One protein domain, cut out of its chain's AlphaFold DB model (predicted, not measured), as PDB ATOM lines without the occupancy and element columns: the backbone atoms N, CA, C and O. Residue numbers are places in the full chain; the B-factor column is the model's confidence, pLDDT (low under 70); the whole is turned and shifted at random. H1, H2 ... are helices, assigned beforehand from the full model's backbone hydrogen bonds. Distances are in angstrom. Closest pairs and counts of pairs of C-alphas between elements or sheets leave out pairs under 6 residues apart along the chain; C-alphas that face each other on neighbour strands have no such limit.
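This is residues 21 to 199 of the 384 residues of an uncharacterized protein of Pseudonocardia broussonetiae (UniProt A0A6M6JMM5). What shape do these atoms make? Six helices, H1, H2, H3, H5, H6 and H7, stand as an up-and-down bundle, each running against the one before it, and H7 packs on the five others. The short H4 lies outside the bundle and packs on residues 114 to 117 of H5. What is it made of? The 179 printed residues hold seven named helices, H1 to H7 in chain order, and no named strand: the class is all helix. The whole is compact, with a radius of gyration of the C-alphas of 16.6 A and spans of 50 by 38 by 31 A.

What touches the longest helix? H1, residues 21 to 48, forms a hairpin with H2, residues 53 to 79, at a shallow tilt of 32 degrees; their closest C-alphas, of Gly 30 and Gly 68, are 4.0 A apart. With residues 33 to 43 alone, H1 touches the hub, H7, residues 169 to 193, and the closest C-alphas, of Leu 40 and Val 174, are 6.8 A apart. What follows outward? H2 and H3, residues 86 to 98, form a hairpin, closest at the C-alphas of Ala 67 and Ala 91, 4.7 A. H5, residues 114 to 131, touches H7 at a steep tilt of 54 degrees, the same way, closest at the C-alphas of Gly 127 and Ala 190, 3.7 A. H6, residues 136 to 160, forms hairpins with H5 and H7, while H4, residues 102 to 108, touches H5, closest at the C-alphas of Val 106 and Gly 114, 5.5 A. How regular are the backbones? O i to N i+4 pairs within hydrogen-bond range are 22 of 24 in H1, 21 of 23 in H2, 2 of 9 in H3, 2 of 3 in H4, 13 of 14 in H5, 16 of 21 in H6 and 18 of 21 in H7; H3 has 9 of 10 O i to N i+3 pairs within range.

Where does the first helix begin and the last end? H1 begins at C-alpha 21 (-13.646, 24.523, 9.331) and H7 ends at C-alpha 193 (3.116, 34.937, 6.621). How long are the helices? First to last C-alpha, H1 is 38.5 A, H7 36.5 A, H2 36.2 A, H6 36.1 A and H5 25.4 A. Where do they kink? H1 has a kink of 52 degrees near residue 42, and H6 one of 36 degrees near residue 154.

How large is it? The two C-alphas farthest apart, of Gly 81 and Pro 162, are 50.7 A apart. Is it cut, or are links long? The printed part has no cut, and no link is long. Is confidence low? The mean pLDDT of the printed part is 92.6, and no printed residue is under 70.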
ATOM      1  N   VAL A  21     -14.216  25.502  10.272       89.81
ATOM      2  CA  VAL A  21     -13.646  24.523   9.331       89.81
ATOM      3  C   VAL A  21     -12.116  24.628   9.205       89.81
ATOM      4  O   VAL A  21     -11.460  23.598   9.354       89.81
ATOM      5  N   PRO A  22     -11.498  25.802   8.948       91.38
ATOM      6  CA  PRO A  22     -10.037  25.905   8.892       91.38
ATOM      7  C   PRO A  22      -9.352  25.542  10.212       91.38
ATOM      8  O   PRO A  22      -8.317  24.885  10.180       91.38
ATOM      9  N   VAL A  23      -9.946  25.919  11.351       94.88
ATOM     10  CA  VAL A  23      -9.427  25.599  12.690       94.88
ATOM     11  C   VAL A  23      -9.422  24.092  12.919       94.88
ATOM     12  O   VAL A  23      -8.392  23.543  13.294       94.88
ATOM     13  N   LEU A  24     -10.529  23.406  12.620       92.94
ATOM     14  CA  LEU A  24     -10.630  21.951  12.755       92.94
ATOM     15  C   LEU A  24      -9.669  21.215  11.814       92.94
ATOM     16  O   LEU A  24      -9.004  20.273  12.235       92.94
ATOM     17  N   ILE A  25      -9.549  21.660  10.557       92.69
ATOM     18  CA  ILE A  25      -8.568  21.101   9.611       92.69
ATOM     19  C   ILE A  25      -7.146  21.278  10.151       92.69
ATOM     20  O   ILE A  25      -6.354  20.340  10.102       92.69
ATOM     21  N   GLY A  26      -6.837  22.465  10.675       94.88
ATOM     22  CA  GLY A  26      -5.555  22.758  11.302       94.88
ATOM     23  C   GLY A  26      -5.284  21.859  12.505       94.88
ATOM     24  O   GLY A  26      -4.222  21.253  12.571       94.88
ATOM     25  N   ALA A  27      -6.253  21.707  13.410       95.69
ATOM     26  CA  ALA A  27      -6.150  20.858  14.597       95.69
ATOM     27  C   ALA A  27      -5.872  19.390  14.235       95.69
ATOM     28  O   ALA A  27      -4.959  18.778  14.785       95.69
ATOM     29  N   VAL A  28      -6.604  18.843  13.256       92.62
ATOM     30  CA  VAL A  28      -6.401  17.473  12.754       92.62
ATOM     31  C   VAL A  28      -5.023  17.314  12.112       92.62
ATOM     32  O   VAL A  28      -4.340  16.327  12.374       92.62
ATOM     33  N   ALA A  29      -4.593  18.280  11.297       93.00
ATOM     34  CA  ALA A  29      -3.272  18.249  10.673       93.00
ATOM     35  C   ALA A  29      -2.140  18.351  11.709       93.00
ATOM     36  O   ALA A  29      -1.148  17.636  11.597       93.00
ATOM     37  N   GLY A  30      -2.304  19.193  12.734       95.94
ATOM     38  CA  GLY A  30      -1.358  19.326  13.841       95.94
ATOM     39  C   GLY A  30      -1.265  18.059  14.690       95.94
ATOM     40  O   GLY A  30      -0.166  17.621  15.019       95.94
ATOM     41  N   LEU A  31      -2.399  17.406  14.966       94.69
ATOM     42  CA  LEU A  31      -2.426  16.114  15.654       94.69
ATOM     43  C   LEU A  31      -1.768  15.003  14.815       94.69
ATOM     44  O   LEU A  31      -0.983  14.219  15.344       94.69
ATOM     45  N   ALA A  32      -2.033  14.951  13.506       92.69
ATOM     46  CA  ALA A  32      -1.374  14.008  12.597       92.69
ATOM     47  C   ALA A  32       0.147  14.216  12.558       92.69
ATOM     48  O   ALA A  32       0.916  13.258  12.584       92.69
ATOM     49  N   TRP A  33       0.586  15.474  12.545       96.12
ATOM     50  CA  TRP A  33       2.002  15.814  12.600       96.12
ATOM     51  C   TRP A  33       2.639  15.392  13.932       96.12
ATOM     52  O   TRP A  33       3.687  14.752  13.932       96.12
ATOM     53  N   ALA A  34       1.990  15.678  15.063       96.50
ATOM     54  CA  ALA A  34       2.510  15.351  16.391       96.50
ATOM     55  C   ALA A  34       2.544  13.843  16.675       96.50
ATOM     56  O   ALA A  34       3.496  13.343  17.270       96.50
ATOM     57  N   THR A  35       1.544  13.095  16.208       93.62
ATOM     58  CA  THR A  35       1.551  11.628  16.307       93.62
ATOM     59  C   THR A  35       2.674  11.015  15.470       93.62
ATOM     60  O   THR A  35       3.353  10.110  15.952       93.62
ATOM     61  N   ALA A  36       2.924  11.537  14.263       93.38
ATOM     62  CA  ALA A  36       4.050  11.117  13.430       93.38
ATOM     63  C   ALA A  36       5.410  11.515  14.037       93.38
ATOM     64  O   ALA A  36       6.351  10.725  13.976       93.38
ATOM     65  N   LEU A  37       5.510  12.684  14.681       94.81
ATOM     66  CA  LEU A  37       6.690  13.082  15.458       94.81
ATOM     67  C   LEU A  37       6.946  12.113  16.620       94.81
ATOM     68  O   LEU A  37       8.083  11.698  16.833       94.81
ATOM     69  N   ARG A  38       5.904  11.693  17.346       95.31
ATOM     70  CA  ARG A  38       6.060  10.671  18.389       95.31
ATOM     71  C   ARG A  38       6.539   9.339  17.806       95.31
ATOM     72  O   ARG A  38       7.388   8.700  18.423       95.31
ATOM     73  N   GLY A  39       6.055   8.960  16.622       92.75
ATOM     74  CA  GLY A  39       6.548   7.793  15.883       92.75
ATOM     75  C   GLY A  39       8.033   7.903  15.550       92.75
ATOM     76  O   GLY A  39       8.794   6.985  15.839       92.75
ATOM     77  N   LEU A  40       8.478   9.066  15.060       94.38
ATOM     78  CA  LEU A  40       9.901   9.356  14.870       94.38
ATOM     79  C   LEU A  40      10.695   9.138  16.169       94.38
ATOM     80  O   LEU A  40      11.739   8.493  16.134       94.38
ATOM     81  N   MET A  41      10.198   9.627  17.309       94.56
ATOM     82  CA  MET A  41      10.871   9.446  18.601       94.56
ATOM     83  C   MET A  41      11.004   7.969  18.995       94.56
ATOM     84  O   MET A  41      12.060   7.603  19.504       94.56
ATOM     85  N   VAL A  42      10.008   7.111  18.716       93.19
ATOM     86  CA  VAL A  42      10.157   5.651  18.918       93.19
ATOM     87  C   VAL A  42      11.293   5.106  18.064       93.19
ATOM     88  O   VAL A  42      12.143   4.366  18.545       93.19
ATOM     89  N   GLN A  43      11.362   5.511  16.796       93.25
ATOM     90  CA  GLN A  43      12.390   4.999  15.892       93.25
ATOM     91  C   GLN A  43      13.808   5.405  16.295       93.25
ATOM     92  O   GLN A  43      14.748   4.672  15.981       93.25
ATOM     93  N   VAL A  44      13.952   6.545  16.972       93.00
ATOM     94  CA  VAL A  44      15.229   7.073  17.459       93.00
ATOM     95  C   VAL A  44      15.624   6.441  18.788       93.00
ATOM     96  O   VAL A  44      16.737   5.939  18.900       93.00
ATOM     97  N   ALA A  45      14.724   6.451  19.773       91.81
ATOM     98  CA  ALA A  45      15.001   5.943  21.117       91.81
ATOM     99  C   ALA A  45      14.950   4.407  21.206       91.81
ATOM    100  O   ALA A  45      15.536   3.821  22.110       91.81
ATOM    101  N   GLY A  46      14.283   3.737  20.261       90.19
ATOM    102  CA  GLY A  46      14.140   2.286  20.275       90.19
ATOM    103  C   GLY A  46      13.374   1.806  21.520       90.19
ATOM    104  O   GLY A  46      12.364   2.425  21.864       90.19
ATOM    105  N   PRO A  47      13.838   0.736  22.195       87.69
ATOM    106  CA  PRO A  47      13.181   0.179  23.384       87.69
ATOM    107  C   PRO A  47      13.022   1.164  24.550       87.69
ATOM    108  O   PRO A  47      12.073   1.048  25.315       87.69
ATOM    109  N   GLU A  48      13.896   2.169  24.652       89.19
ATOM    110  CA  GLU A  48      13.842   3.192  25.708       89.19
ATOM    111  C   GLU A  48      12.701   4.208  25.502       89.19
ATOM    112  O   GLU A  48      12.491   5.115  26.307       89.19
ATOM    113  N   SER A  49      11.960   4.112  24.394       90.19
ATOM    114  CA  SER A  49      10.882   5.045  24.086       90.19
ATOM    115  C   SER A  49       9.612   4.743  24.888       90.19
ATOM    116  O   SER A  49       8.731   4.021  24.423       90.19
ATOM    117  N   THR A  50       9.449   5.372  26.050       90.75
ATOM    118  CA  THR A  50       8.229   5.225  26.862       90.75
ATOM    119  C   THR A  50       7.071   6.082  26.335       90.75
ATOM    120  O   THR A  50       7.251   7.186  25.806       90.75
ATOM    121  N   VAL A  51       5.837   5.572  26.428       89.44
ATOM    122  CA  VAL A  51       4.622   6.345  26.126       89.44
ATOM    123  C   VAL A  51       3.876   6.600  27.424       89.44
ATOM    124  O   VAL A  51       3.308   5.691  28.015       89.44
ATOM    125  N   GLU A  52       3.844   7.861  27.835       92.50
ATOM    126  CA  GLU A  52       3.208   8.298  29.076       92.50
ATOM    127  C   GLU A  52       2.112   9.325  28.798       92.50
ATOM    128  O   GLU A  52       2.173  10.082  27.822       92.50
ATOM    129  N   TRP A  53       1.128   9.410  29.695       91.19
ATOM    130  CA  TRP A  53       0.065  10.413  29.611       91.19
ATOM    131  C   TRP A  53       0.616  11.843  29.650       91.19
ATOM    132  O   TRP A  53       0.302  12.648  28.775       91.19
ATOM    133  N   GLY A  54       1.481  12.153  30.618       91.56
ATOM    134  CA  GLY A  54       2.089  13.480  30.742       91.56
ATOM    135  C   GLY A  54       3.012  13.804  29.568       91.56
ATOM    136  O   GLY A  54       2.813  14.808  28.886       91.56
ATOM    137  N   GLY A  55       3.976  12.923  29.287       89.12
ATOM    138  CA  GLY A  55       4.983  13.151  28.248       89.12
ATOM    139  C   GLY A  55       4.422  13.131  26.825       89.12
ATOM    140  O   GLY A  55       4.615  14.077  26.066       89.12
ATOM    141  N   THR A  56       3.691  12.078  26.442       92.50
ATOM    142  CA  THR A  56       3.207  11.936  25.060       92.50
ATOM    143  C   THR A  56       1.915  12.706  24.828       92.50
ATOM    144  O   THR A  56       1.842  13.520  23.906       92.50
ATOM    145  N   VAL A  57       0.881  12.483  25.642       91.00
ATOM    146  CA  VAL A  57      -0.421  13.121  25.392       91.00
ATOM    147  C   VAL A  57      -0.361  14.609  25.734       91.00
ATOM    148  O   VAL A  57      -0.699  15.438  24.886       91.00
ATOM    149  N   GLY A  58       0.123  14.946  26.931       93.00
ATOM    150  CA  GLY A  58       0.266  16.328  27.388       93.00
ATOM    151  C   GLY A  58       1.382  17.097  26.678       93.00
ATOM    152  O   GLY A  58       1.149  18.207  26.210       93.00
ATOM    153  N   GLY A  59       2.574  16.505  26.565       92.50
ATOM    154  CA  GLY A  59       3.768  17.179  26.044       92.50
ATOM    155  C   GLY A  59       3.909  17.195  24.519       92.50
ATOM    156  O   GLY A  59       4.630  18.040  23.992       92.50
ATOM    157  N   ILE A  60       3.225  16.305  23.785       94.69
ATOM    158  CA  ILE A  60       3.392  16.186  22.323       94.69
ATOM    159  C   ILE A  60       2.060  16.330  21.580       94.69
ATOM    160  O   ILE A  60       1.914  17.203  20.719       94.69
ATOM    161  N   LEU A  61       1.066  15.491  21.881       95.38
ATOM    162  CA  LEU A  61      -0.173  15.448  21.091       95.38
ATOM    163  C   LEU A  61      -1.026  16.705  21.277       95.38
ATOM    164  O   LEU A  61      -1.477  17.296  20.292       95.38
ATOM    165  N   LEU A  62      -1.221  17.131  22.527       95.81
ATOM    166  CA  LEU A  62      -1.981  18.331  22.861       95.81
ATOM    167  C   LEU A  62      -1.371  19.609  22.251       95.81
ATOM    168  O   LEU A  62      -2.097  20.307  21.537       95.81
ATOM    169  N   PRO A  63      -0.074  19.936  22.439       96.81
ATOM    170  CA  PRO A  63       0.515  21.121  21.819       96.81
ATOM    171  C   PRO A  63       0.509  21.043  20.291       96.81
ATOM    172  O   PRO A  63       0.305  22.069  19.646       96.81
ATOM    173  N   GLY A  64       0.632  19.851  19.700       96.94
ATOM    174  CA  GLY A  64       0.452  19.655  18.261       96.94
ATOM    175  C   GLY A  64      -0.943  20.028  17.768       96.94
ATOM    176  O   GLY A  64      -1.086  20.777  16.797       96.94
ATOM    177  N   LEU A  65      -1.978  19.556  18.466       97.00
ATOM    178  CA  LEU A  65      -3.372  19.901  18.188       97.00
ATOM    179  C   LEU A  65      -3.609  21.410  18.323       97.00
ATOM    180  O   LEU A  65      -4.207  22.019  17.432       97.00
ATOM    181  N   VAL A  66      -3.114  22.022  19.402       97.62
ATOM    182  CA  VAL A  66      -3.251  23.463  19.664       97.62
ATOM    183  C   VAL A  66      -2.525  24.282  18.598       97.62
ATOM    184  O   VAL A  66      -3.123  25.182  18.007       97.62
ATOM    185  N   ALA A  67      -1.269  23.953  18.290       97.69
ATOM    186  CA  ALA A  67      -0.493  24.642  17.265       97.69
ATOM    187  C   ALA A  67      -1.184  24.554  15.897       97.69
ATOM    188  O   ALA A  67      -1.349  25.563  15.209       97.69
ATOM    189  N   GLY A  68      -1.671  23.365  15.534       97.44
ATOM    190  CA  GLY A  68      -2.460  23.154  14.328       97.44
ATOM    191  C   GLY A  68      -3.734  24.001  14.295       97.44
ATOM    192  O   GLY A  68      -4.006  24.667  13.293       97.44
ATOM    193  N   ALA A  69      -4.499  24.032  15.389       97.25
ATOM    194  CA  ALA A  69      -5.719  24.829  15.504       97.25
ATOM    195  C   ALA A  69      -5.442  26.333  15.334       97.25
ATOM    196  O   ALA A  69      -6.164  27.014  14.601       97.25
ATOM    197  N   LEU A  70      -4.367  26.841  15.948       97.00
ATOM    198  CA  LEU A  70      -3.929  28.236  15.828       97.00
ATOM    199  C   LEU A  70      -3.512  28.588  14.393       97.00
ATOM    200  O   LEU A  70      -3.898  29.640  13.878       97.00
ATOM    201  N   LEU A  71      -2.787  27.701  13.706       96.25
ATOM    202  CA  LEU A  71      -2.439  27.885  12.292       96.25
ATOM    203  C   LEU A  71      -3.680  27.808  11.384       96.25
ATOM    204  O   LEU A  71      -3.798  28.566  10.417       96.25
ATOM    205  N   GLY A  72      -4.650  26.956  11.720       95.12
ATOM    206  CA  GLY A  72      -5.963  26.916  11.073       95.12
ATOM    207  C   GLY A  72      -6.760  28.210  11.276       95.12
ATOM    208  O   GLY A  72      -7.354  28.730  10.327       95.12
ATOM    209  N   ALA A  73      -6.713  28.783  12.480       94.88
ATOM    210  CA  ALA A  73      -7.292  30.091  12.775       94.88
ATOM    211  C   ALA A  73      -6.602  31.199  11.967       94.88
ATOM    212  O   ALA A  73      -7.282  32.066  11.417       94.88
ATOM    213  N   ALA A  74      -5.276  31.141  11.811       94.50
ATOM    214  CA  ALA A  74      -4.537  32.075  10.962       94.50
ATOM    215  C   ALA A  74      -5.004  32.015   9.499       94.50
ATOM    216  O   ALA A  74      -5.204  33.057   8.871       94.50
ATOM    217  N   GLU A  75      -5.242  30.814   8.963       93.50
ATOM    218  CA  GLU A  75      -5.807  30.646   7.620       93.50
ATOM    219  C   GLU A  75      -7.230  31.210   7.521       93.50
ATOM    220  O   GLU A  75      -7.572  31.826   6.509       93.50
ATOM    221  N   HIS A  76      -8.060  31.029   8.552       92.25
ATOM    222  CA  HIS A  76      -9.388  31.639   8.590       92.25
ATOM    223  C   HIS A  76      -9.303  33.170   8.532       92.25
ATOM    224  O   HIS A  76      -9.898  33.764   7.633       92.25
ATOM    225  N   LEU A  77      -8.504  33.786   9.413       92.06
ATOM    226  CA  LEU A  77      -8.296  35.240   9.450       92.06
ATOM    227  C   LEU A  77      -7.774  35.776   8.111       92.06
ATOM    228  O   LEU A  77      -8.232  36.812   7.630       92.06
ATOM    229  N   ARG A  78      -6.851  35.044   7.471       90.56
ATOM    230  CA  ARG A  78      -6.315  35.394   6.148       90.56
ATOM    231  C   ARG A  78      -7.400  35.399   5.069       90.56
ATOM    232  O   ARG A  78      -7.364  36.248   4.179       90.56
ATOM    233  N   ARG A  79      -8.342  34.452   5.120       88.19
ATOM    234  CA  ARG A  79      -9.445  34.337   4.148       88.19
ATOM    235  C   ARG A  79     -10.533  35.382   4.348       88.19
ATOM    236  O   ARG A  79     -11.167  35.757   3.370       88.19
ATOM    237  N   THR A  80     -10.753  35.835   5.576       88.50
ATOM    238  CA  THR A  80     -11.757  36.861   5.894       88.50
ATOM    239  C   THR A  80     -11.206  38.284   5.840       88.50
ATOM    240  O   THR A  80     -11.919  39.226   6.163       88.50
ATOM    241  N   GLY A  81      -9.954  38.460   5.403       85.25
ATOM    242  CA  GLY A  81      -9.345  39.778   5.224       85.25
ATOM    243  C   GLY A  81      -9.002  40.485   6.535       85.25
ATOM    244  O   GLY A  81      -8.742  41.685   6.524       85.25
ATOM    245  N   HIS A  82      -8.984  39.771   7.664       85.12
ATOM    246  CA  HIS A  82      -8.581  40.367   8.931       85.12
ATOM    247  C   HIS A  82      -7.096  40.768   8.921       85.12
ATOM    248  O   HIS A  82      -6.290  40.151   8.211       85.12
ATOM    249  N   PRO A  83      -6.715  41.767   9.742       79.75
ATOM    250  CA  PRO A  83      -5.331  42.194   9.870       79.75
ATOM    251  C   PRO A  83      -4.407  41.017  10.169       79.75
ATOM    252  O   PRO A  83      -4.732  40.116  10.949       79.75
ATOM    253  N   HIS A  84      -3.235  41.038   9.544       75.88
ATOM    254  CA  HIS A  84      -2.244  39.991   9.710       75.88
ATOM    255  C   HIS A  84      -1.794  39.894  11.178       75.88
ATOM    256  O   HIS A  84      -1.260  40.843  11.743       75.88
ATOM    257  N   ARG A  85      -1.971  38.716  11.785       85.25
ATOM    258  CA  ARG A  85      -1.473  38.402  13.130       85.25
ATOM    259  C   ARG A  85      -0.201  37.565  13.032       85.25
ATOM    260  O   ARG A  85      -0.259  36.339  13.069       85.25
ATOM    261  N   GLY A  86       0.942  38.237  12.878       82.56
ATOM    262  CA  GLY A  86       2.258  37.595  12.740       82.56
ATOM    263  C   GLY A  86       2.618  36.655  13.892       82.56
ATOM    264  O   GLY A  86       3.259  35.636  13.661       82.56
ATOM    265  N   TRP A  87       2.124  36.927  15.104       92.81
ATOM    266  CA  TRP A  87       2.364  36.089  16.282       92.81
ATOM    267  C   TRP A  87       1.800  34.667  16.153       92.81
ATOM    268  O   TRP A  87       2.329  33.757  16.779       92.81
ATOM    269  N   LEU A  88       0.786  34.431  15.307       95.00
ATOM    270  CA  LEU A  88       0.274  33.075  15.064       95.00
ATOM    271  C   LEU A  88       1.313  32.169  14.387       95.00
ATOM    272  O   LEU A  88       1.173  30.951  14.438       95.00
ATOM    273  N   ALA A  89       2.369  32.732  13.789       92.50
ATOM    274  CA  ALA A  89       3.505  31.945  13.311       92.50
ATOM    275  C   ALA A  89       4.270  31.274  14.458       92.50
ATOM    276  O   ALA A  89       4.879  30.235  14.243       92.50
ATOM    277  N   LEU A  90       4.181  31.816  15.676       96.19
ATOM    278  CA  LEU A  90       4.797  31.268  16.883       96.19
ATOM    279  C   LEU A  90       3.971  30.147  17.529       96.19
ATOM    280  O   LEU A  90       4.376  29.619  18.559       96.19
ATOM    281  N   ALA A  91       2.845  29.743  16.932       97.38
ATOM    282  CA  ALA A  91       2.028  28.626  17.410       97.38
ATOM    283  C   ALA A  91       2.823  27.342  17.758       97.38
ATOM    284  O   ALA A  91       2.494  26.714  18.763       97.38
ATOM    285  N   PRO A  92       3.887  26.953  17.023       97.06
ATOM    286  CA  PRO A  92       4.694  25.782  17.369       97.06
ATOM    287  C   PRO A  92       5.438  25.895  18.706       97.06
ATOM    288  O   PRO A  92       5.837  24.878  19.262       97.06
ATOM    289  N   LEU A  93       5.607  27.099  19.261       96.81
ATOM    290  CA  LEU A  93       6.183  27.269  20.599       96.81
ATOM    291  C   LEU A  93       5.269  26.724  21.708       96.81
ATOM    292  O   LEU A  93       5.717  26.602  22.844       96.81
ATOM    293  N   ALA A  94       4.032  26.317  21.391       96.38
ATOM    294  CA  ALA A  94       3.185  25.552  22.305       96.38
ATOM    295  C   ALA A  94       3.881  24.284  22.836       96.38
ATOM    296  O   ALA A  94       3.664  23.928  23.988       96.38
ATOM    297  N   PHE A  95       4.752  23.643  22.042       94.06
ATOM    298  CA  PHE A  95       5.558  22.501  22.499       94.06
ATOM    299  C   PHE A  95       6.542  22.894  23.606       94.06
ATOM    300  O   PHE A  95       6.668  22.190  24.599       94.06
ATOM    301  N   VAL A  96       7.190  24.055  23.474       94.38
ATOM    302  CA  VAL A  96       8.127  24.566  24.487       94.38
ATOM    303  C   VAL A  96       7.379  24.909  25.778       94.38
ATOM    304  O   VAL A  96       7.834  24.573  26.867       94.38
ATOM    305  N   VAL A  97       6.197  25.521  25.661       94.19
ATOM    306  CA  VAL A  97       5.348  25.863  26.817       94.19
ATOM    307  C   VAL A  97       4.824  24.612  27.527       94.19
ATOM    308  O   VAL A  97       4.769  24.589  28.754       94.19
ATOM    309  N   ALA A  98       4.460  23.569  26.781       92.75
ATOM    310  CA  ALA A  98       3.957  22.315  27.343       92.75
ATOM    311  C   ALA A  98       5.043  21.484  28.051       92.75
ATOM    312  O   ALA A  98       4.719  20.540  28.768       92.75
ATOM    313  N   THR A  99       6.325  21.808  27.863       89.50
ATOM    314  CA  THR A  99       7.452  21.070  28.450       89.50
ATOM    315  C   THR A  99       8.465  22.041  29.066       89.50
ATOM    316  O   THR A  99       9.589  22.152  28.582       89.50
ATOM    317  N   PRO A 100       8.113  22.756  30.151       83.19
ATOM    318  CA  PRO A 100       8.949  23.831  30.695       83.19
ATOM    319  C   PRO A 100      10.341  23.359  31.146       83.19
ATOM    320  O   PRO A 100      11.311  24.107  31.042       83.19
ATOM    321  N   GLY A 101      10.467  22.095  31.571       86.19
ATOM    322  CA  GLY A 101      11.750  21.487  31.941       86.19
ATOM    323  C   GLY A 101      12.745  21.348  30.782       86.19
ATOM    324  O   GLY A 101      13.931  21.156  31.028       86.19
ATOM    325  N   VAL A 102      12.300  21.500  29.526       86.50
ATOM    326  CA  VAL A 102      13.157  21.343  28.341       86.50
ATOM    327  C   VAL A 102      14.292  22.365  28.286       86.50
ATOM    328  O   VAL A 102      15.373  22.068  27.792       86.50
ATOM    329  N   LEU A 103      14.072  23.576  28.805       85.88
ATOM    330  CA  LEU A 103      15.111  24.607  28.832       85.88
ATOM    331  C   LEU A 103      16.243  24.225  29.786       85.88
ATOM    332  O   LEU A 103      17.409  24.457  29.478       85.88
ATOM    333  N   VAL A 104      15.890  23.613  30.917       86.94
ATOM    334  CA  VAL A 104      16.859  23.133  31.900       86.94
ATOM    335  C   VAL A 104      17.612  21.934  31.331       86.94
ATOM    336  O   VAL A 104      18.836  21.975  31.303       86.94
ATOM    337  N   SER A 105      16.911  20.938  30.774       84.31
ATOM    338  CA  SER A 105      17.549  19.721  30.244       84.31
ATOM    339  C   SER A 105      18.494  19.982  29.072       84.31
ATOM    340  O   SER A 105      19.501  19.298  28.908       84.31
ATOM    341  N   VAL A 106      18.231  21.007  28.257       86.25
ATOM    342  CA  VAL A 106      19.175  21.422  27.210       86.25
ATOM    343  C   VAL A 106      20.510  21.880  27.796       86.25
ATOM    344  O   VAL A 106      21.551  21.616  27.198       86.25
ATOM    345  N   ILE A 107      20.485  22.541  28.954       86.44
ATOM    346  CA  ILE A 107      21.677  23.065  29.626       86.44
ATOM    347  C   ILE A 107      22.350  21.974  30.468       86.44
ATOM    348  O   ILE A 107      23.574  21.859  30.443       86.44
ATOM    349  N   THR A 108      21.572  21.183  31.210       89.00
ATOM    350  CA  THR A 108      22.098  20.227  32.196       89.00
ATOM    351  C   THR A 108      22.428  18.863  31.603       89.00
ATOM    352  O   THR A 108      23.401  18.246  32.025       89.00
ATOM    353  N   ASP A 109      21.682  18.414  30.591       83.94
ATOM    354  CA  ASP A 109      21.727  17.027  30.108       83.94
ATOM    355  C   ASP A 109      22.413  16.937  28.739       83.94
ATOM    356  O   ASP A 109      22.036  16.142  27.880       83.94
ATOM    357  N   GLY A 110      23.386  17.817  28.480       76.25
ATOM    358  CA  GLY A 110      24.177  17.795  27.246       76.25
ATOM    359  C   GLY A 110      23.363  18.010  25.963       76.25
ATOM    360  O   GLY A 110      23.779  17.573  24.892       76.25
ATOM    361  N   GLY A 111      22.200  18.667  26.050       75.38
ATOM    362  CA  GLY A 111      21.367  18.989  24.890       75.38
ATOM    363  C   GLY A 111      20.306  17.947  24.516       75.38
ATOM    364  O   GLY A 111      19.673  18.108  23.470       75.38
ATOM    365  N   ILE A 112      20.048  16.925  25.344       72.50
ATOM    366  CA  ILE A 112      19.073  15.843  25.067       72.50
ATOM    367  C   ILE A 112      17.630  16.371  24.847       72.50
ATOM    368  O   ILE A 112      16.849  15.766  24.114       72.50
ATOM    369  N   GLY A 113      17.286  17.562  25.351       75.81
ATOM    370  CA  GLY A 113      16.014  18.255  25.074       75.81
ATOM    371  C   GLY A 113      15.996  19.164  23.833       75.81
ATOM    372  O   GLY A 113      14.951  19.720  23.483       75.81
ATOM    373  N   GLY A 114      17.129  19.339  23.146       83.81
ATOM    374  CA  GLY A 114      17.320  20.396  22.145       83.81
ATOM    375  C   GLY A 114      16.346  20.318  20.973       83.81
ATOM    376  O   GLY A 114      15.908  21.348  20.461       83.81
ATOM    377  N   GLY A 115      15.932  19.106  20.595       86.06
ATOM    378  CA  GLY A 115      14.974  18.874  19.512       86.06
ATOM    379  C   GLY A 115      13.618  19.552  19.733       86.06
ATOM    380  O   GLY A 115      13.049  20.086  18.782       86.06
ATOM    381  N   ALA A 116      13.125  19.605  20.974       86.75
ATOM    382  CA  ALA A 116      11.824  20.197  21.292       86.75
ATOM    383  C   ALA A 116      11.812  21.735  21.188       86.75
ATOM    384  O   ALA A 116      10.748  22.322  21.001       86.75
ATOM    385  N   ILE A 117      12.980  22.384  21.219       93.00
ATOM    386  CA  ILE A 117      13.135  23.821  20.938       93.00
ATOM    387  C   ILE A 117      13.505  24.036  19.467       93.00
ATOM    388  O   ILE A 117      12.910  24.869  18.779       93.00
ATOM    389  N   ALA A 118      14.469  23.263  18.963       93.88
ATOM    390  CA  ALA A 118      14.986  23.399  17.610       93.88
ATOM    391  C   ALA A 118      13.893  23.171  16.559       93.88
ATOM    392  O   ALA A 118      13.767  23.975  15.640       93.88
ATOM    393  N   LEU A 119      13.061  22.131  16.693       95.25
ATOM    394  CA  LEU A 119      12.026  21.815  15.703       95.25
ATOM    395  C   LEU A 119      11.012  22.957  15.500       95.25
ATOM    396  O   LEU A 119      10.819  23.360  14.346       95.25
ATOM    397  N   PRO A 120      10.397  23.535  16.555       96.75
ATOM    398  CA  PRO A 120       9.577  24.737  16.423       96.75
ATOM    399  C   PRO A 120      10.294  25.894  15.723       96.75
ATOM    400  O   PRO A 120       9.736  26.476  14.794       96.75
ATOM    401  N   LEU A 121      11.533  26.204  16.120       97.50
ATOM    402  CA  LEU A 121      12.288  27.333  15.567       97.50
ATOM    403  C   LEU A 121      12.646  27.132  14.089       97.50
ATOM    404  O   LEU A 121      12.462  28.045  13.284       97.50
ATOM    405  N   LEU A 122      13.090  25.931  13.713       97.69
ATOM    406  CA  LEU A 122      13.375  25.577  12.322       97.69
ATOM    407  C   LEU A 122      12.104  25.645  11.465       97.69
ATOM    408  O   LEU A 122      12.142  26.152  10.341       97.69
ATOM    409  N   GLY A 123      10.967  25.200  12.008       96.81
ATOM    410  CA  GLY A 123       9.660  25.328  11.367       96.81
ATOM    411  C   GLY A 123       9.239  26.783  11.153       96.81
ATOM    412  O   GLY A 123       8.795  27.139  10.062       96.81
ATOM    413  N   ILE A 124       9.422  27.644  12.158       97.81
ATOM    414  CA  ILE A 124       9.136  29.085  12.069       97.81
ATOM    415  C   ILE A 124      10.026  29.743  11.006       97.81
ATOM    416  O   ILE A 124       9.515  30.453  10.136       97.81
ATOM    417  N   ALA A 125      11.333  29.465  11.022       97.62
ATOM    418  CA  ALA A 125      12.282  29.989  10.040       97.62
ATOM    419  C   ALA A 125      11.929  29.553   8.607       97.62
ATOM    420  O   ALA A 125      11.830  30.392   7.703       97.62
ATOM    421  N   GLY A 126      11.639  28.264   8.405       96.81
ATOM    422  CA  GLY A 126      11.179  27.738   7.121       96.81
ATOM    423  C   GLY A 126       9.843  28.340   6.682       96.81
ATOM    424  O   GLY A 126       9.666  28.695   5.515       96.81
ATOM    425  N   GLY A 127       8.911  28.534   7.615       95.88
ATOM    426  CA  GLY A 127       7.638  29.195   7.351       95.88
ATOM    427  C   GLY A 127       7.802  30.634   6.890       95.88
ATOM    428  O   GLY A 127       7.158  31.056   5.925       95.88
ATOM    429  N   TRP A 128       8.706  31.377   7.516       96.06
ATOM    430  CA  TRP A 128       9.013  32.740   7.110       96.06
ATOM    431  C   TRP A 128       9.679  32.790   5.724       96.06
ATOM    432  O   TRP A 128       9.247  33.558   4.857       96.06
ATOM    433  N   ALA A 129      10.626  31.887   5.446       96.19
ATOM    434  CA  ALA A 129      11.242  31.742   4.125       96.19
ATOM    435  C   ALA A 129      10.205  31.471   3.015       96.19
ATOM    436  O   ALA A 129      10.261  32.067   1.930       96.19
ATOM    437  N   LEU A 130       9.214  30.621   3.296       94.56
ATOM    438  CA  LEU A 130       8.136  30.249   2.373       94.56
ATOM    439  C   LEU A 130       6.991  31.275   2.308       94.56
ATOM    440  O   LEU A 130       6.235  31.288   1.336       94.56
ATOM    441  N   GLY A 131       6.856  32.139   3.315       90.88
ATOM    442  CA  GLY A 131       5.754  33.094   3.460       90.88
ATOM    443  C   GLY A 131       5.707  34.192   2.395       90.88
ATOM    444  O   GLY A 131       4.654  34.783   2.166       90.88
ATOM    445  N   GLY A 132       6.826  34.448   1.709       85.31
ATOM    446  CA  GLY A 132       6.902  35.439   0.630       85.31
ATOM    447  C   GLY A 132       7.028  36.890   1.101       85.31
ATOM    448  O   GLY A 132       6.919  37.793   0.277       85.31
ATOM    449  N   ARG A 133       7.256  37.130   2.401       85.62
ATOM    450  CA  ARG A 133       7.437  38.470   2.985       85.62
ATOM    451  C   ARG A 133       8.905  38.759   3.290       85.62
ATOM    452  O   ARG A 133       9.638  37.858   3.683       85.62
ATOM    453  N   GLY A 134       9.292  40.028   3.178       90.00
ATOM    454  CA  GLY A 134      10.632  40.506   3.519       90.00
ATOM    455  C   GLY A 134      11.672  40.340   2.401       90.00
ATOM    456  O   GLY A 134      11.359  39.817   1.325       90.00
ATOM    457  N   PRO A 135      12.909  40.813   2.638       95.88
ATOM    458  CA  PRO A 135      13.979  40.780   1.649       95.88
ATOM    459  C   PRO A 135      14.389  39.340   1.319       95.88
ATOM    460  O   PRO A 135      14.457  38.473   2.192       95.88
ATOM    461  N   VAL A 136      14.697  39.089   0.042       96.56
ATOM    462  CA  VAL A 136      15.036  37.749  -0.474       96.56
ATOM    463  C   VAL A 136      16.230  37.144   0.262       96.56
ATOM    464  O   VAL A 136      16.177  35.972   0.618       96.56
ATOM    465  N   ALA A 137      17.265  37.939   0.550       96.56
ATOM    466  CA  ALA A 137      18.468  37.466   1.235       96.56
ATOM    467  C   ALA A 137      18.150  36.857   2.605       96.56
ATOM    468  O   ALA A 137      18.525  35.721   2.885       96.56
ATOM    469  N   ALA A 138      17.380  37.567   3.432       95.75
ATOM    470  CA  ALA A 138      16.990  37.043   4.728       95.75
ATOM    471  C   ALA A 138      16.151  35.765   4.563       95.75
ATOM    472  O   ALA A 138      16.381  34.799   5.286       95.75
ATOM    473  N   ARG A 139      15.233  35.696   3.582       96.19
ATOM    474  CA  ARG A 139      14.437  34.476   3.316       96.19
ATOM    475  C   ARG A 139      15.303  33.280   2.933       96.19
ATOM    476  O   ARG A 139      14.993  32.167   3.342       96.19
ATOM    477  N   VAL A 140      16.372  33.503   2.169       97.00
ATOM    478  CA  VAL A 140      17.352  32.461   1.837       97.00
ATOM    479  C   VAL A 140      18.045  31.967   3.106       97.00
ATOM    480  O   VAL A 140      18.076  30.762   3.331       97.00
ATOM    481  N   VAL A 141      18.510  32.875   3.971       96.81
ATOM    482  CA  VAL A 141      19.136  32.514   5.256       96.81
ATOM    483  C   VAL A 141      18.170  31.721   6.138       96.81
ATOM    484  O   VAL A 141      18.503  30.635   6.604       96.81
ATOM    485  N   ALA A 142      16.940  32.205   6.312       96.81
ATOM    486  CA  ALA A 142      15.928  31.519   7.107       96.81
ATOM    487  C   ALA A 142      15.540  30.152   6.521       96.81
ATOM    488  O   ALA A 142      15.269  29.220   7.271       96.81
ATOM    489  N   GLY A 143      15.538  30.017   5.191       95.69
ATOM    490  CA  GLY A 143      15.287  28.752   4.501       95.69
ATOM    491  C   GLY A 143      16.453  27.767   4.595       95.69
ATOM    492  O   GLY A 143      16.224  26.560   4.596       95.69
ATOM    493  N   ALA A 144      17.687  28.258   4.728       97.56
ATOM    494  CA  ALA A 144      18.865  27.417   4.920       97.56
ATOM    495  C   ALA A 144      18.857  26.712   6.284       97.56
ATOM    496  O   ALA A 144      19.342  25.589   6.379       97.56
ATOM    497  N   LEU A 145      18.258  27.314   7.319       97.69
ATOM    498  CA  LEU A 145      18.194  26.736   8.666       97.69
ATOM    499  C   LEU A 145      17.497  25.362   8.726       97.69
ATOM    500  O   LEU A 145      18.133  24.411   9.178       97.69
ATOM    501  N   PRO A 146      16.239  25.176   8.269       96.19
ATOM    502  CA  PRO A 146      15.606  23.855   8.285       96.19
ATOM    503  C   PRO A 146      16.318  22.846   7.373       96.19
ATOM    504  O   PRO A 146      16.352  21.661   7.696       96.19
ATOM    505  N   VAL A 147      16.934  23.291   6.271       97.06
ATOM    506  CA  VAL A 147      17.757  22.415   5.420       97.06
ATOM    507  C   VAL A 147      18.990  21.935   6.186       97.06
ATOM    508  O   VAL A 147      19.256  20.736   6.219       97.06
ATOM    509  N   ALA A 148      19.697  22.843   6.860       97.50
ATOM    510  CA  ALA A 148      20.832  22.512   7.711       97.50
ATOM    511  C   ALA A 148      20.420  21.593   8.868       97.50
ATOM    512  O   ALA A 148      21.146  20.654   9.168       97.50
ATOM    513  N   GLY A 149      19.238  21.789   9.462       96.00
ATOM    514  CA  GLY A 149      18.687  20.882  10.471       96.00
ATOM    515  C   GLY A 149      18.455  19.464   9.937       96.00
ATOM    516  O   GLY A 149      18.841  18.495  10.584       96.00
ATOM    517  N   ALA A 150      17.887  19.325   8.734       96.25
ATOM    518  CA  ALA A 150      17.695  18.026   8.080       96.25
ATOM    519  C   ALA A 150      19.021  17.329   7.733       96.25
ATOM    520  O   ALA A 150      19.166  16.129   7.971       96.25
ATOM    521  N   VAL A 151      19.997  18.075   7.210       97.19
ATOM    522  CA  VAL A 151      21.339  17.552   6.909       97.19
ATOM    523  C   VAL A 151      22.080  17.179   8.194       97.19
ATOM    524  O   VAL A 151      22.633  16.087   8.287       97.19
ATOM    525  N   GLY A 152      22.043  18.051   9.202       96.00
ATOM    526  CA  GLY A 152      22.654  17.820  10.507       96.00
ATOM    527  C   GLY A 152      22.094  16.574  11.184       96.00
ATOM    528  O   GLY A 152      22.863  15.767  11.695       96.00
ATOM    529  N   TRP A 153      20.780  16.349  11.096       95.25
ATOM    530  CA  TRP A 153      20.163  15.101  11.543       95.25
ATOM    531  C   TRP A 153      20.707  13.880  10.792       95.25
ATOM    532  O   TRP A 153      21.140  12.919  11.421       95.25
ATOM    533  N   ALA A 154      20.729  13.916   9.458       95.69
ATOM    534  CA  ALA A 154      21.199  12.796   8.638       95.69
ATOM    535  C   ALA A 154      22.665  12.408   8.922       95.69
ATOM    536  O   ALA A 154      23.011  11.228   8.845       95.69
ATOM    537  N   VAL A 155      23.507  13.388   9.258       97.19
ATOM    538  CA  VAL A 155      24.924  13.187   9.602       97.19
ATOM    539  C   VAL A 155      25.109  12.782  11.068       97.19
ATOM    540  O   VAL A 155      25.959  11.947  11.358       97.19
ATOM    541  N   GLY A 156      24.332  13.360  11.989       95.06
ATOM    542  CA  GLY A 156      24.495  13.176  13.433       95.06
ATOM    543  C   GLY A 156      23.778  11.954  14.013       95.06
ATOM    544  O   GLY A 156      24.260  11.373  14.982       95.06
ATOM    545  N   ALA A 157      22.670  11.508  13.415       95.12
ATOM    546  CA  ALA A 157      21.887  10.376  13.922       95.12
ATOM    547  C   ALA A 157      22.678   9.055  14.127       95.12
ATOM    548  O   ALA A 157      22.399   8.373  15.116       95.12
ATOM    549  N   PRO A 158      23.684   8.685  13.298       96.62
ATOM    550  CA  PRO A 158      24.547   7.526  13.554       96.62
ATOM    551  C   PRO A 158      25.254   7.537  14.912       96.62
ATOM    552  O   PRO A 158      25.540   6.468  15.447       96.62
ATOM    553  N   ALA A 159      25.543   8.723  15.460       94.50
ATOM    554  CA  ALA A 159      26.182   8.865  16.766       94.50
ATOM    555  C   ALA A 159      25.227   8.525  17.924       94.50
ATOM    556  O   ALA A 159      25.691   8.169  19.001       94.50
ATOM    557  N   ILE A 160      23.910   8.607  17.697       92.25
ATOM    558  CA  ILE A 160      22.884   8.141  18.641       92.25
ATOM    559  C   ILE A 160      22.759   6.620  18.538       92.25
ATOM    560  O   ILE A 160      22.794   5.915  19.540       92.25
ATOM    561  N   ALA A 161      22.624   6.110  17.311       93.88
ATOM    562  CA  ALA A 161      22.584   4.680  17.037       93.88
ATOM    563  C   ALA A 161      23.082   4.389  15.609       93.88
ATOM    564  O   ALA A 161      22.533   4.952  14.656       93.88
ATOM    565  N   PRO A 162      24.025   3.445  15.400       96.19
ATOM    566  CA  PRO A 162      24.556   3.133  14.065       96.19
ATOM    567  C   PRO A 162      23.483   2.731  13.038       96.19
ATOM    568  O   PRO A 162      23.603   3.029  11.851       96.19
ATOM    569  N   ALA A 163      22.387   2.111  13.492       94.94
ATOM    570  CA  ALA A 163      21.243   1.736  12.655       94.94
ATOM    571  C   ALA A 163      20.454   2.936  12.087       94.94
ATOM    572  O   ALA A 163      19.579   2.748  11.240       94.94
ATOM    573  N   LEU A 164      20.737   4.157  12.549       96.12
ATOM    574  CA  LEU A 164      20.169   5.397  12.019       96.12
ATOM    575  C   LEU A 164      21.024   6.018  10.906       96.12
ATOM    576  O   LEU A 164      20.648   7.054  10.360       96.12
ATOM    577  N   ALA A 165      22.130   5.382  10.509       97.19
ATOM    578  CA  ALA A 165      22.893   5.822   9.349       97.19
ATOM    579  C   ALA A 165      22.075   5.754   8.061       97.19
ATOM    580  O   ALA A 165      21.419   4.751   7.777       97.19
ATOM    581  N   VAL A 166      22.152   6.813   7.248       97.31
ATOM    582  CA  VAL A 166      21.432   6.933   5.967       97.31
ATOM    583  C   VAL A 166      21.854   5.900   4.918       97.31
ATOM    584  O   VAL A 166      21.168   5.719   3.919       97.31
ATOM    585  N   THR A 167      22.962   5.196   5.142       96.81
ATOM    586  CA  THR A 167      23.387   4.039   4.341       96.81
ATOM    587  C   THR A 167      22.579   2.777   4.651       96.81
ATOM    588  O   THR A 167      22.581   1.830   3.868       96.81
ATOM    589  N   THR A 168      21.849   2.760   5.766       96.81
ATOM    590  CA  THR A 168      20.898   1.703   6.115       96.81
ATOM    591  C   THR A 168      19.487   2.098   5.678       96.81
ATOM    592  O   THR A 168      19.119   3.274   5.694       96.81
ATOM    593  N   ALA A 169      18.650   1.113   5.340       95.06
ATOM    594  CA  ALA A 169      17.266   1.381   4.947       95.06
ATOM    595  C   ALA A 169      16.452   2.042   6.080       95.06
ATOM    596  O   ALA A 169      15.646   2.936   5.816       95.06
ATOM    597  N   ARG A 170      16.690   1.638   7.341       94.50
ATOM    598  CA  ARG A 170      16.049   2.229   8.527       94.50
ATOM    599  C   ARG A 170      16.455   3.689   8.699       94.50
ATOM    600  O   ARG A 170      15.575   4.545   8.746       94.50
ATOM    601  N   GLY A 171      17.754   3.978   8.750       96.06
ATOM    602  CA  GLY A 171      18.251   5.342   8.912       96.06
ATOM    603  C   GLY A 171      17.816   6.277   7.786       96.06
ATOM    604  O   GLY A 171      17.357   7.386   8.053       96.06
ATOM    605  N   ALA A 172      17.841   5.810   6.534       96.44
ATOM    606  CA  ALA A 172      17.342   6.585   5.399       96.44
ATOM    607  C   ALA A 172      15.844   6.912   5.518       96.44
ATOM    608  O   ALA A 172      15.436   8.044   5.262       96.44
ATOM    609  N   TRP A 173      15.012   5.952   5.937       96.25
ATOM    610  CA  TRP A 173      13.580   6.193   6.135       96.25
ATOM    611  C   TRP A 173      13.326   7.178   7.285       96.25
ATOM    612  O   TRP A 173      12.535   8.107   7.118       96.25
ATOM    613  N   VAL A 174      14.028   7.027   8.412       95.94
ATOM    614  CA  VAL A 174      13.940   7.945   9.560       95.94
ATOM    615  C   VAL A 174      14.365   9.364   9.167       95.94
ATOM    616  O   VAL A 174      13.689  10.328   9.528       95.94
ATOM    617  N   ALA A 175      15.426   9.513   8.370       96.69
ATOM    618  CA  ALA A 175      15.854  10.810   7.844       96.69
ATOM    619  C   ALA A 175      14.800  11.439   6.914       96.69
ATOM    620  O   ALA A 175      14.515  12.633   7.024       96.69
ATOM    621  N   VAL A 176      14.168  10.641   6.042       95.81
ATOM    622  CA  VAL A 176      13.055  11.100   5.195       95.81
ATOM    623  C   VAL A 176      11.857  11.531   6.042       95.81
ATOM    624  O   VAL A 176      11.289  12.590   5.776       95.81
ATOM    625  N   LEU A 177      11.488  10.757   7.068       94.69
ATOM    626  CA  LEU A 177      10.407  11.106   7.991       94.69
ATOM    627  C   LEU A 177      10.696  12.440   8.693       94.69
ATOM    628  O   LEU A 177       9.848  13.332   8.670       94.69
ATOM    629  N   PHE A 178      11.901  12.610   9.243       96.56
ATOM    630  CA  PHE A 178      12.329  13.855   9.886       96.56
ATOM    631  C   PHE A 178      12.246  15.055   8.932       96.56
ATOM    632  O   PHE A 178      11.594  16.055   9.239       96.56
ATOM    633  N   ALA A 179      12.843  14.942   7.741       96.62
ATOM    634  CA  ALA A 179      12.839  16.013   6.748       96.62
ATOM    635  C   ALA A 179      11.416  16.359   6.273       96.62
ATOM    636  O   ALA A 179      11.080  17.535   6.114       96.62
ATOM    637  N   ALA A 180      10.558  15.353   6.082       94.44
ATOM    638  CA  ALA A 180       9.174  15.550   5.671       94.44
ATOM    639  C   ALA A 180       8.347  16.241   6.768       94.44
ATOM    640  O   ALA A 180       7.606  17.179   6.466       94.44
ATOM    641  N   LEU A 181       8.511  15.849   8.038       95.44
ATOM    642  CA  LEU A 181       7.872  16.524   9.171       95.44
ATOM    643  C   LEU A 181       8.323  17.980   9.274       95.44
ATOM    644  O   LEU A 181       7.481  18.867   9.427       95.44
ATOM    645  N   LEU A 182       9.620  18.249   9.124       96.88
ATOM    646  CA  LEU A 182      10.153  19.607   9.168       96.88
ATOM    647  C   LEU A 182       9.630  20.477   8.013       96.88
ATOM    648  O   LEU A 182       9.280  21.647   8.207       96.88
ATOM    649  N   ALA A 183       9.506  19.904   6.815       95.50
ATOM    650  CA  ALA A 183       8.932  20.584   5.658       95.50
ATOM    651  C   ALA A 183       7.428  20.866   5.835       95.50
ATOM    652  O   ALA A 183       6.980  21.980   5.555       95.50
ATOM    653  N   VAL A 184       6.645  19.905   6.346       94.50
ATOM    654  CA  VAL A 184       5.216  20.101   6.664       94.50
ATOM    655  C   VAL A 184       5.038  21.174   7.738       94.50
ATOM    656  O   VAL A 184       4.199  22.063   7.581       94.50
ATOM    657  N   GLN A 185       5.869  21.148   8.779       96.12
ATOM    658  CA  GLN A 185       5.863  22.158   9.830       96.12
ATOM    659  C   GLN A 185       6.145  23.554   9.261       96.12
ATOM    660  O   GLN A 185       5.404  24.501   9.533       96.12
ATOM    661  N   SER A 186       7.163  23.669   8.404       96.69
ATOM    662  CA  SER A 186       7.502  24.913   7.704       96.69
ATOM    663  C   SER A 186       6.341  25.410   6.836       96.69
ATOM    664  O   SER A 186       5.997  26.590   6.859       96.69
ATOM    665  N   LEU A 187       5.666  24.516   6.107       94.94
ATOM    666  CA  LEU A 187       4.485  24.859   5.309       94.94
ATOM    667  C   LEU A 187       3.320  25.374   6.164       94.94
ATOM    668  O   LEU A 187       2.636  26.313   5.742       94.94
ATOM    669  N   GLY A 188       3.108  24.788   7.344       94.56
ATOM    670  CA  GLY A 188       2.134  25.264   8.326       94.56
ATOM    671  C   GLY A 188       2.488  26.657   8.846       94.56
ATOM    672  O   GLY A 188       1.668  27.573   8.769       94.56
ATOM    673  N   CYS A 189       3.737  26.855   9.271       96.31
ATOM    674  CA  CYS A 189       4.242  28.137   9.775       96.31
ATOM    675  C   CYS A 189       4.255  29.240   8.706       96.31
ATOM    676  O   CYS A 189       4.241  30.423   9.034       96.31
ATOM    677  N   ALA A 190       4.231  28.887   7.419       95.12
ATOM    678  CA  ALA A 190       4.115  29.856   6.333       95.12
ATOM    679  C   ALA A 190       2.719  30.491   6.233       95.12
ATOM    680  O   ALA A 190       2.582  31.552   5.623       95.12
ATOM    681  N   VAL A 191       1.675  29.857   6.782       93.75
ATOM    682  CA  VAL A 191       0.278  30.297   6.627       93.75
ATOM    683  C   VAL A 191       0.057  31.727   7.128       93.75
ATOM    684  O   VAL A 191      -0.432  32.537   6.333       93.75
ATOM    685  N   PRO A 192       0.448  32.097   8.366       93.69
ATOM    686  CA  PRO A 192       0.321  33.473   8.832       93.69
ATOM    687  C   PRO A 192       1.071  34.443   7.916       93.69
ATOM    688  O   PRO A 192       0.552  35.508   7.591       93.69
ATOM    689  N   HIS A 193       2.256  34.070   7.429       91.81
ATOM    690  CA  HIS A 193       3.116  34.937   6.621       91.81
ATOM    691  C   HIS A 193       2.617  35.211   5.192       91.81
ATOM    692  O   HIS A 193       3.208  36.036   4.496       91.81
ATOM    693  N   ARG A 194       1.510  34.605   4.753       89.81
ATOM    694  CA  ARG A 194       0.948  34.856   3.419       89.81
ATOM    695  C   ARG A 194       0.108  36.143   3.371       89.81
ATOM    696  O   ARG A 194      -0.595  36.452   4.339       89.81
ATOM    697  N   PRO A 195       0.121  36.889   2.249       87.69
ATOM    698  CA  PRO A 195      -0.770  38.030   2.024       87.69
ATOM    699  C   PRO A 195      -2.252  37.691   2.236       87.69
ATOM    700  O   PRO A 195      -2.735  36.646   1.780       87.69
ATOM    701  N   ALA A 196      -2.976  38.588   2.913       87.69
ATOM    702  CA  ALA A 196      -4.436  38.573   2.917       87.69
ATOM    703  C   ALA A 196      -4.927  38.854   1.488       87.69
ATOM    704  O   ALA A 196      -4.337  39.670   0.785       87.69
ATOM    705  N   GLY A 197      -5.940  38.121   1.024       78.06
ATOM    706  CA  GLY A 197      -6.455  38.263  -0.347       78.06
ATOM    707  C   GLY A 197      -5.535  37.753  -1.468       78.06
ATOM    708  O   GLY A 197      -5.916  37.816  -2.633       78.06
ATOM    709  N   GLY A 198      -4.351  37.207  -1.153       75.06
ATOM    710  CA  GLY A 198      -3.500  36.558  -2.155       75.06
ATOM    711  C   GLY A 198      -4.195  35.351  -2.808       75.06
ATOM    712  O   GLY A 198      -5.105  34.774  -2.197       75.06
ATOM    713  N   PRO A 199      -3.760  34.924  -4.014       72.19
ATOM    714  CA  PRO A 199      -4.361  33.800  -4.723       72.19
ATOM    715  C   PRO A 199      -4.540  32.596  -3.797       72.19
ATOM    716  O   PRO A 199      -3.591  32.123  -3.171       72.19
TER     717      PRO A 199